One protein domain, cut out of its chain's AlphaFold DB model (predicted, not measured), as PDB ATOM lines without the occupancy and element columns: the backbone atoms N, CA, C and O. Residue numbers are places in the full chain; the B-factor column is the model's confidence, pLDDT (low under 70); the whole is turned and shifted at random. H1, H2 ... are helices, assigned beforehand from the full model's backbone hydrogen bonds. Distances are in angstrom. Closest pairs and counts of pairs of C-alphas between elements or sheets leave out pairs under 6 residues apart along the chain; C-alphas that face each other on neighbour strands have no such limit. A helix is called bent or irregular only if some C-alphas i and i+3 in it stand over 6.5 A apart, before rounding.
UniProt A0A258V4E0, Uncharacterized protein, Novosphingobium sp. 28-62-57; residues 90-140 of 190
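Overview. This is residues 90 to 140 of the 190 residues of an uncharacterized protein of Novosphingobium sp. 28-62-57 (UniProt A0A258V4E0). A long helix, H3, forms one side of an elongated body; the shorter H1 packs steeply tilted on residues 129 to 137 of H3, while H2 meets residues 123 to 127 of H3 near its own first residue, Glu 104, making a corner there and pointing away from it. Residues 113 to 118 stick out near one end. The printed part has 51 residues with three named helices, H1, H2, H3, and no named strand: all helix. It is only just compact, close to loose, with a radius of gyration of the C-alphas of 11.7 A and spans of 36 by 22 by 15 A.

Along the chain. Find C-alpha 92 at (-23.996, -4.040, 33.203); H1 runs from there to residue 101, 14.3 A. H2, residues 104 to 114, covers 15.5 A. H3, residues 123 to 140, covers 26.7 A and ends at C-alpha 140, (-31.899, 2.377, 26.406); it is only just irregular, C-alphas 136 and 139 being 6.9 A apart.

Arrangement. H1 touches H3 at residues 129 to 137 alone; look at the closest C-alphas, Gln 100 and Arg 130, 4.9 A apart. They run opposite ways at a steep tilt of 48 degrees. H2 touches H3 at residues 123 to 127 alone, opposite ways at a steep 64 degrees, closest at C-alphas of Glu 104 and Ala 126, 5.4 A. H1 and H2 are apart. Every O i to N i+4 pair is within hydrogen-bond range in H1 and H2, and 12 of 14 in H3.

Size, cuts and confidence. The farthest C-alphas, Pro 117 and Tyr 140, are 36.5 A apart. The printed part has no cut and no long link, and no printed residue is under 70 in pLDDT.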
ATOM      1  N   GLN A  90     -19.811  -9.557  32.902       86.62
ATOM      2  CA  GLN A  90     -20.944  -9.289  32.021       86.62
ATOM      3  C   GLN A  90     -21.165  -7.787  31.835       86.62
ATOM      4  O   GLN A  90     -20.861  -6.970  32.706       86.62
ATOM      5  N   HIS A  91     -21.738  -7.420  30.687       87.94
ATOM      6  CA  HIS A  91     -22.138  -6.041  30.453       87.94
ATOM      7  C   HIS A  91     -23.201  -5.622  31.484       87.94
ATOM      8  O   HIS A  91     -24.192  -6.341  31.630       87.94
ATOM      9  N   PRO A  92     -23.077  -4.452  32.140       88.12
ATOM     10  CA  PRO A  92     -23.996  -4.040  33.203       88.12
ATOM     11  C   PRO A  92     -25.474  -4.071  32.799       88.12
ATOM     12  O   PRO A  92     -26.319  -4.491  33.580       88.12
ATOM     13  N   ALA A  93     -25.792  -3.702  31.554       86.69
ATOM     14  CA  ALA A  93     -27.164  -3.769  31.044       86.69
ATOM     15  C   ALA A  93     -27.745  -5.197  31.040       86.69
ATOM     16  O   ALA A  93     -28.927  -5.375  31.310       86.69
ATOM     17  N   ILE A  94     -26.915  -6.216  30.785       89.00
ATOM     18  CA  ILE A  94     -27.340  -7.624  30.819       89.00
ATOM     19  C   ILE A  94     -27.667  -8.019  32.258       89.00
ATOM     20  O   ILE A  94     -28.712  -8.612  32.510       89.00
ATOM     21  N   THR A  95     -26.812  -7.638  33.206       90.94
ATOM     22  CA  THR A  95     -27.039  -7.887  34.632       90.94
ATOM     23  C   THR A  95     -28.315  -7.208  35.125       90.94
ATOM     24  O   THR A  95     -29.129  -7.845  35.787       90.94
ATOM     25  N   LEU A  96     -28.547  -5.943  34.755       92.12
ATOM     26  CA  LEU A  96     -29.783  -5.235  35.102       92.12
ATOM     27  C   LEU A  96     -31.023  -5.944  34.538       92.12
ATOM     28  O   LEU A  96     -32.017  -6.076  35.246       92.12
ATOM     29  N   MET A  97     -30.948  -6.454  33.305       92.12
ATOM     30  CA  MET A  97     -32.051  -7.187  32.678       92.12
ATOM     31  C   MET A  97     -32.318  -8.531  33.368       92.12
ATOM     32  O   MET A  97     -33.468  -8.900  33.595       92.12
ATOM     33  N   GLN A  98     -31.267  -9.265  33.745       93.62
ATOM     34  CA  GLN A  98     -31.396 -10.513  34.508       93.62
ATOM     35  C   GLN A  98     -32.071 -10.269  35.863       93.62
ATOM     36  O   GLN A  98     -32.991 -10.997  36.233       93.62
ATOM     37  N   ILE A  99     -31.663  -9.212  36.575       93.44
ATOM     38  CA  ILE A  99     -32.264  -8.808  37.854       93.44
ATOM     39  C   ILE A  99     -33.736  -8.425  37.647       93.44
ATOM     40  O   ILE A  99     -34.596  -8.898  38.382       93.44
ATOM     41  N   GLN A 100     -34.052  -7.635  36.617       93.12
ATOM     42  CA  GLN A 100     -35.431  -7.252  36.298       93.12
ATOM     43  C   GLN A 100     -36.322  -8.467  35.979       93.12
ATOM     44  O   GLN A 100     -37.481  -8.502  36.404       93.12
ATOM     45  N   ASN A 101     -35.790  -9.461  35.264       93.38
ATOM     46  CA  ASN A 101     -36.515 -10.673  34.870       93.38
ATOM     47  C   ASN A 101     -36.661 -11.705  35.992       93.38
ATOM     48  O   ASN A 101     -37.495 -12.603  35.887       93.38
ATOM     49  N   THR A 102     -35.872 -11.601  37.060       94.81
ATOM     50  CA  THR A 102     -35.977 -12.528  38.188       94.81
ATOM     51  C   THR A 102     -37.222 -12.185  39.024       94.81
ATOM     52  O   THR A 102     -37.409 -11.017  39.379       94.81
ATOM     53  N   PRO A 103     -38.092 -13.161  39.348       94.38
ATOM     54  CA  PRO A 103     -39.236 -12.943  40.234       94.38
ATOM     55  C   PRO A 103     -38.800 -12.521  41.643       94.38
ATOM     56  O   PRO A 103     -37.764 -12.974  42.131       94.38
ATOM     57  N   GLU A 104     -39.603 -11.704  42.335       93.81
ATOM     58  CA  GLU A 104     -39.218 -11.205  43.666       93.81
ATOM     59  C   GLU A 104     -39.080 -12.326  44.697       93.81
ATOM     60  O   GLU A 104     -38.209 -12.272  45.560       93.81
ATOM     61  N   GLU A 105     -39.919 -13.354  44.592       93.94
ATOM     62  CA  GLU A 105     -39.917 -14.519  45.482       93.94
ATOM     63  C   GLU A 105     -38.566 -15.244  45.444       93.94
ATOM     64  O   GLU A 105     -37.988 -15.541  46.489       93.94
ATOM     65  N   VAL A 106     -38.018 -15.427  44.240       94.44
ATOM     66  CA  VAL A 106     -36.722 -16.080  44.019       94.44
ATOM     67  C   VAL A 106     -35.585 -15.240  44.595       94.44
ATOM     68  O   VAL A 106     -34.658 -15.778  45.196       94.44
ATOM     69  N   MET A 107     -35.652 -13.913  44.467       93.19
ATOM     70  CA  MET A 107     -34.646 -13.014  45.042       93.19
ATOM     71  C   MET A 107     -34.624 -13.088  46.572       93.19
ATOM     72  O   MET A 107     -33.553 -13.156  47.179       93.19
ATOM     73  N   VAL A 108     -35.803 -13.099  47.200       94.06
ATOM     74  CA  VAL A 108     -35.925 -13.229  48.659       94.06
ATOM     75  C   VAL A 108     -35.428 -14.595  49.130       94.06
ATOM     76  O   VAL A 108     -34.710 -14.664  50.127       94.06
ATOM     77  N   GLU A 109     -35.743 -15.674  48.410       93.44
ATOM     78  CA  GLU A 109     -35.250 -17.020  48.722       93.44
ATOM     79  C   GLU A 109     -33.719 -17.106  48.629       93.44
ATOM     80  O   GLU A 109     -33.063 -17.596  49.552       93.44
ATOM     81  N   GLN A 110     -33.131 -16.562  47.561       92.62
ATOM     82  CA  GLN A 110     -31.678 -16.516  47.383       92.62
ATOM     83  C   GLN A 110     -30.989 -15.722  48.496       92.62
ATOM     84  O   GLN A 110     -29.994 -16.184  49.057       92.62
ATOM     85  N   SER A 111     -31.545 -14.569  48.874       91.31
ATOM     86  CA  SER A 111     -31.035 -13.799  50.012       91.31
ATOM     87  C   SER A 111     -31.199 -14.563  51.327       91.31
ATOM     88  O   SER A 111     -30.293 -14.580  52.152       91.31
ATOM     89  N   ALA A 112     -32.302 -15.288  51.528       90.12
ATOM     90  CA  ALA A 112     -32.485 -16.102  52.726       90.12
ATOM     91  C   ALA A 112     -31.453 -17.238  52.857       90.12
ATOM     92  O   ALA A 112     -31.123 -17.612  53.991       90.12
ATOM     93  N   ALA A 113     -30.958 -17.756  51.726       90.25
ATOM     94  CA  ALA A 113     -29.940 -18.800  51.651       90.25
ATOM     95  C   ALA A 113     -28.504 -18.276  51.835       90.25
ATOM     96  O   ALA A 113     -27.684 -18.963  52.443       90.25
ATOM     97  N   MET A 114     -28.193 -17.081  51.322       89.56
ATOM     98  CA  MET A 114     -26.835 -16.518  51.352       89.56
ATOM     99  C   MET A 114     -26.590 -15.585  52.542       89.56
ATOM    100  O   MET A 114     -25.483 -15.555  53.084       89.56
ATOM    101  N   ASP A 115     -27.607 -14.833  52.966       87.94
ATOM    102  CA  ASP A 115     -27.454 -13.762  53.945       87.94
ATOM    103  C   ASP A 115     -27.793 -14.203  55.378       87.94
ATOM    104  O   ASP A 115     -28.737 -14.971  55.622       87.94
ATOM    105  N   PRO A 116     -27.079 -13.660  56.383       88.69
ATOM    106  CA  PRO A 116     -27.452 -13.848  57.775       88.69
ATOM    107  C   PRO A 116     -28.854 -13.267  58.039       88.69
ATOM    108  O   PRO A 116     -29.242 -12.285  57.405       88.69
ATOM    109  N   PRO A 117     -29.605 -13.775  59.038       84.50
ATOM    110  CA  PRO A 117     -31.023 -13.446  59.239       84.50
ATOM    111  C   PRO A 117     -31.362 -11.948  59.299       84.50
ATOM    112  O   PRO A 117     -32.456 -11.551  58.923       84.50
ATOM    113  N   LYS A 118     -30.420 -11.113  59.756       83.62
ATOM    114  CA  LYS A 118     -30.578  -9.654  59.879       83.62
ATOM    115  C   LYS A 118     -30.407  -8.878  58.566       83.62
ATOM    116  O   LYS A 118     -30.676  -7.685  58.554       83.62
ATOM    117  N   ARG A 119     -29.897  -9.512  57.507       84.88
ATOM    118  CA  ARG A 119     -29.623  -8.897  56.195       84.88
ATOM    119  C   ARG A 119     -30.449  -9.513  55.070       84.88
ATOM    120  O   ARG A 119     -30.160  -9.275  53.906       84.88
ATOM    121  N   ARG A 120     -31.458 -10.311  55.420       88.62
ATOM    122  CA  ARG A 120     -32.340 -10.924  54.435       88.62
ATOM    123  C   ARG A 120     -33.169  -9.853  53.756       88.62
ATOM    124  O   ARG A 120     -33.823  -9.056  54.426       88.62
ATOM    125  N   MET A 121     -33.152  -9.893  52.437       91.06
ATOM    126  CA  MET A 121     -33.947  -9.023  51.601       91.06
ATOM    127  C   MET A 121     -35.435  -9.299  51.817       91.06
ATOM    128  O   MET A 121     -35.895 -10.441  51.810       91.06
ATOM    129  N   THR A 122     -36.197  -8.233  52.002       93.44
ATOM    130  CA  THR A 122     -37.656  -8.272  52.067       93.44
ATOM    131  C   THR A 122     -38.265  -8.201  50.666       93.44
ATOM    132  O   THR A 122     -37.650  -7.725  49.713       93.44
ATOM    133  N   ILE A 123     -39.530  -8.612  50.531       93.50
ATOM    134  CA  ILE A 123     -40.257  -8.529  49.250       93.50
ATOM    135  C   ILE A 123     -40.342  -7.076  48.750       93.50
ATOM    136  O   ILE A 123     -40.275  -6.826  47.548       93.50
ATOM    137  N   GLY A 124     -40.474  -6.104  49.661       94.38
ATOM    138  CA  GLY A 124     -40.504  -4.682  49.308       94.38
ATOM    139  C   GLY A 124     -39.190  -4.205  48.686       94.38
ATOM    140  O   GLY A 124     -39.207  -3.506  47.675       94.38
ATOM    141  N   GLU A 125     -38.060  -4.642  49.240       94.25
ATOM    142  CA  GLU A 125     -36.729  -4.333  48.706       94.25
ATOM    143  C   GLU A 125     -36.499  -4.992  47.343       94.25
ATOM    144  O   GLU A 125     -36.011  -4.327  46.430       94.25
ATOM    145  N   ALA A 126     -36.926  -6.247  47.162       94.62
ATOM    146  CA  ALA A 126     -36.849  -6.930  45.870       94.62
ATOM    147  C   ALA A 126     -37.664  -6.195  44.788       94.62
ATOM    148  O   ALA A 126     -37.158  -5.929  43.696       94.62
ATOM    149  N   LYS A 127     -38.896  -5.768  45.105       95.06
ATOM    150  CA  LYS A 127     -39.722  -4.947  44.197       95.06
ATOM    151  C   LYS A 127     -39.051  -3.622  43.853       95.06
ATOM    152  O   LYS A 127     -39.037  -3.220  42.690       95.06
ATOM    153  N   GLN A 128     -38.481  -2.946  44.848       96.12
ATOM    154  CA  GLN A 128     -37.799  -1.674  44.632       96.12
ATOM    155  C   GLN A 128     -36.544  -1.842  43.768       96.12
ATOM    156  O   GLN A 128     -36.286  -1.008  42.900       96.12
ATOM    157  N   LEU A 129     -35.781  -2.919  43.966       94.88
ATOM    158  CA  LEU A 129     -34.614  -3.229  43.148       94.88
ATOM    159  C   LEU A 129     -35.012  -3.440  41.682       94.88
ATOM    160  O   LEU A 129     -34.419  -2.823  40.800       94.88
ATOM    161  N   ARG A 130     -36.068  -4.225  41.427       94.88
ATOM    162  CA  ARG A 130     -36.602  -4.429  40.070       94.88
ATOM    163  C   ARG A 130     -37.064  -3.121  39.426       94.88
ATOM    164  O   ARG A 130     -36.741  -2.881  38.265       94.88
ATOM    165  N   ALA A 131     -37.766  -2.266  40.173       94.94
ATOM    166  CA  ALA A 131     -38.209  -0.961  39.682       94.94
ATOM    167  C   ALA A 131     -37.022  -0.073  39.271       94.94
ATOM    168  O   ALA A 131     -37.012   0.456  38.163       94.94
ATOM    169  N   ARG A 132     -35.970   0.006  40.096       94.81
ATOM    170  CA  ARG A 132     -34.748   0.769  39.774       94.81
ATOM    171  C   ARG A 132     -34.021   0.223  38.546       94.81
ATOM    172  O   ARG A 132     -33.510   1.000  37.738       94.81
ATOM    173  N   CYS A 133     -33.961  -1.102  38.393       93.44
ATOM    174  CA  CYS A 133     -33.392  -1.721  37.196       93.44
ATOM    175  C   CYS A 133     -34.198  -1.351  35.946       93.44
ATOM    176  O   CYS A 133     -33.600  -0.968  34.944       93.44
ATOM    177  N   ALA A 134     -35.531  -1.394  36.023       92.00
ATOM    178  CA  ALA A 134     -36.404  -0.988  34.927       92.00
ATOM    179  C   ALA A 134     -36.212   0.496  34.569       92.00
ATOM    180  O   ALA A 134     -35.980   0.813  33.408       92.00
ATOM    181  N   GLU A 135     -36.209   1.396  35.557       93.44
ATOM    182  CA  GLU A 135     -35.944   2.831  35.363       93.44
ATOM    183  C   GLU A 135     -34.594   3.093  34.691       93.44
ATOM    184  O   GLU A 135     -34.489   3.929  33.797       93.44
ATOM    185  N   SER A 136     -33.564   2.344  35.087       91.50
ATOM    186  CA  SER A 136     -32.223   2.475  34.514       91.50
ATOM    187  C   SER A 136     -32.144   1.956  33.075       91.50
ATOM    188  O   SER A 136     -31.316   2.430  32.298       91.50
ATOM    189  N   LEU A 137     -32.979   0.976  32.714       88.94
ATOM    190  CA  LEU A 137     -33.016   0.376  31.378       88.94
ATOM    191  C   LEU A 137     -33.944   1.123  30.409       88.94
ATOM    192  O   LEU A 137     -33.671   1.119  29.208       88.94
ATOM    193  N   LEU A 138     -34.984   1.801  30.908       87.12
ATOM    194  CA  LEU A 138     -35.970   2.534  30.101       87.12
ATOM    195  C   LEU A 138     -35.339   3.458  29.039       87.12
ATOM    196  O   LEU A 138     -35.742   3.357  27.881       87.12
ATOM    197  N   PRO A 139     -34.320   4.292  29.339       87.44
ATOM    198  CA  PRO A 139     -33.705   5.169  28.337       87.44
ATOM    199  C   PRO A 139     -33.011   4.427  27.192       87.44
ATOM    200  O   PRO A 139     -32.822   4.994  26.120       87.44
ATOM    201  N   TYR A 140     -32.594   3.180  27.411       82.50
ATOM    202  CA  TYR A 140     -31.899   2.377  26.406       82.50
ATOM    203  C   TYR A 140     -32.854   1.529  25.561       82.50
ATOM    204  O   TYR A 140     -32.484   1.142  24.453       82.50
TER     205      TYR A 140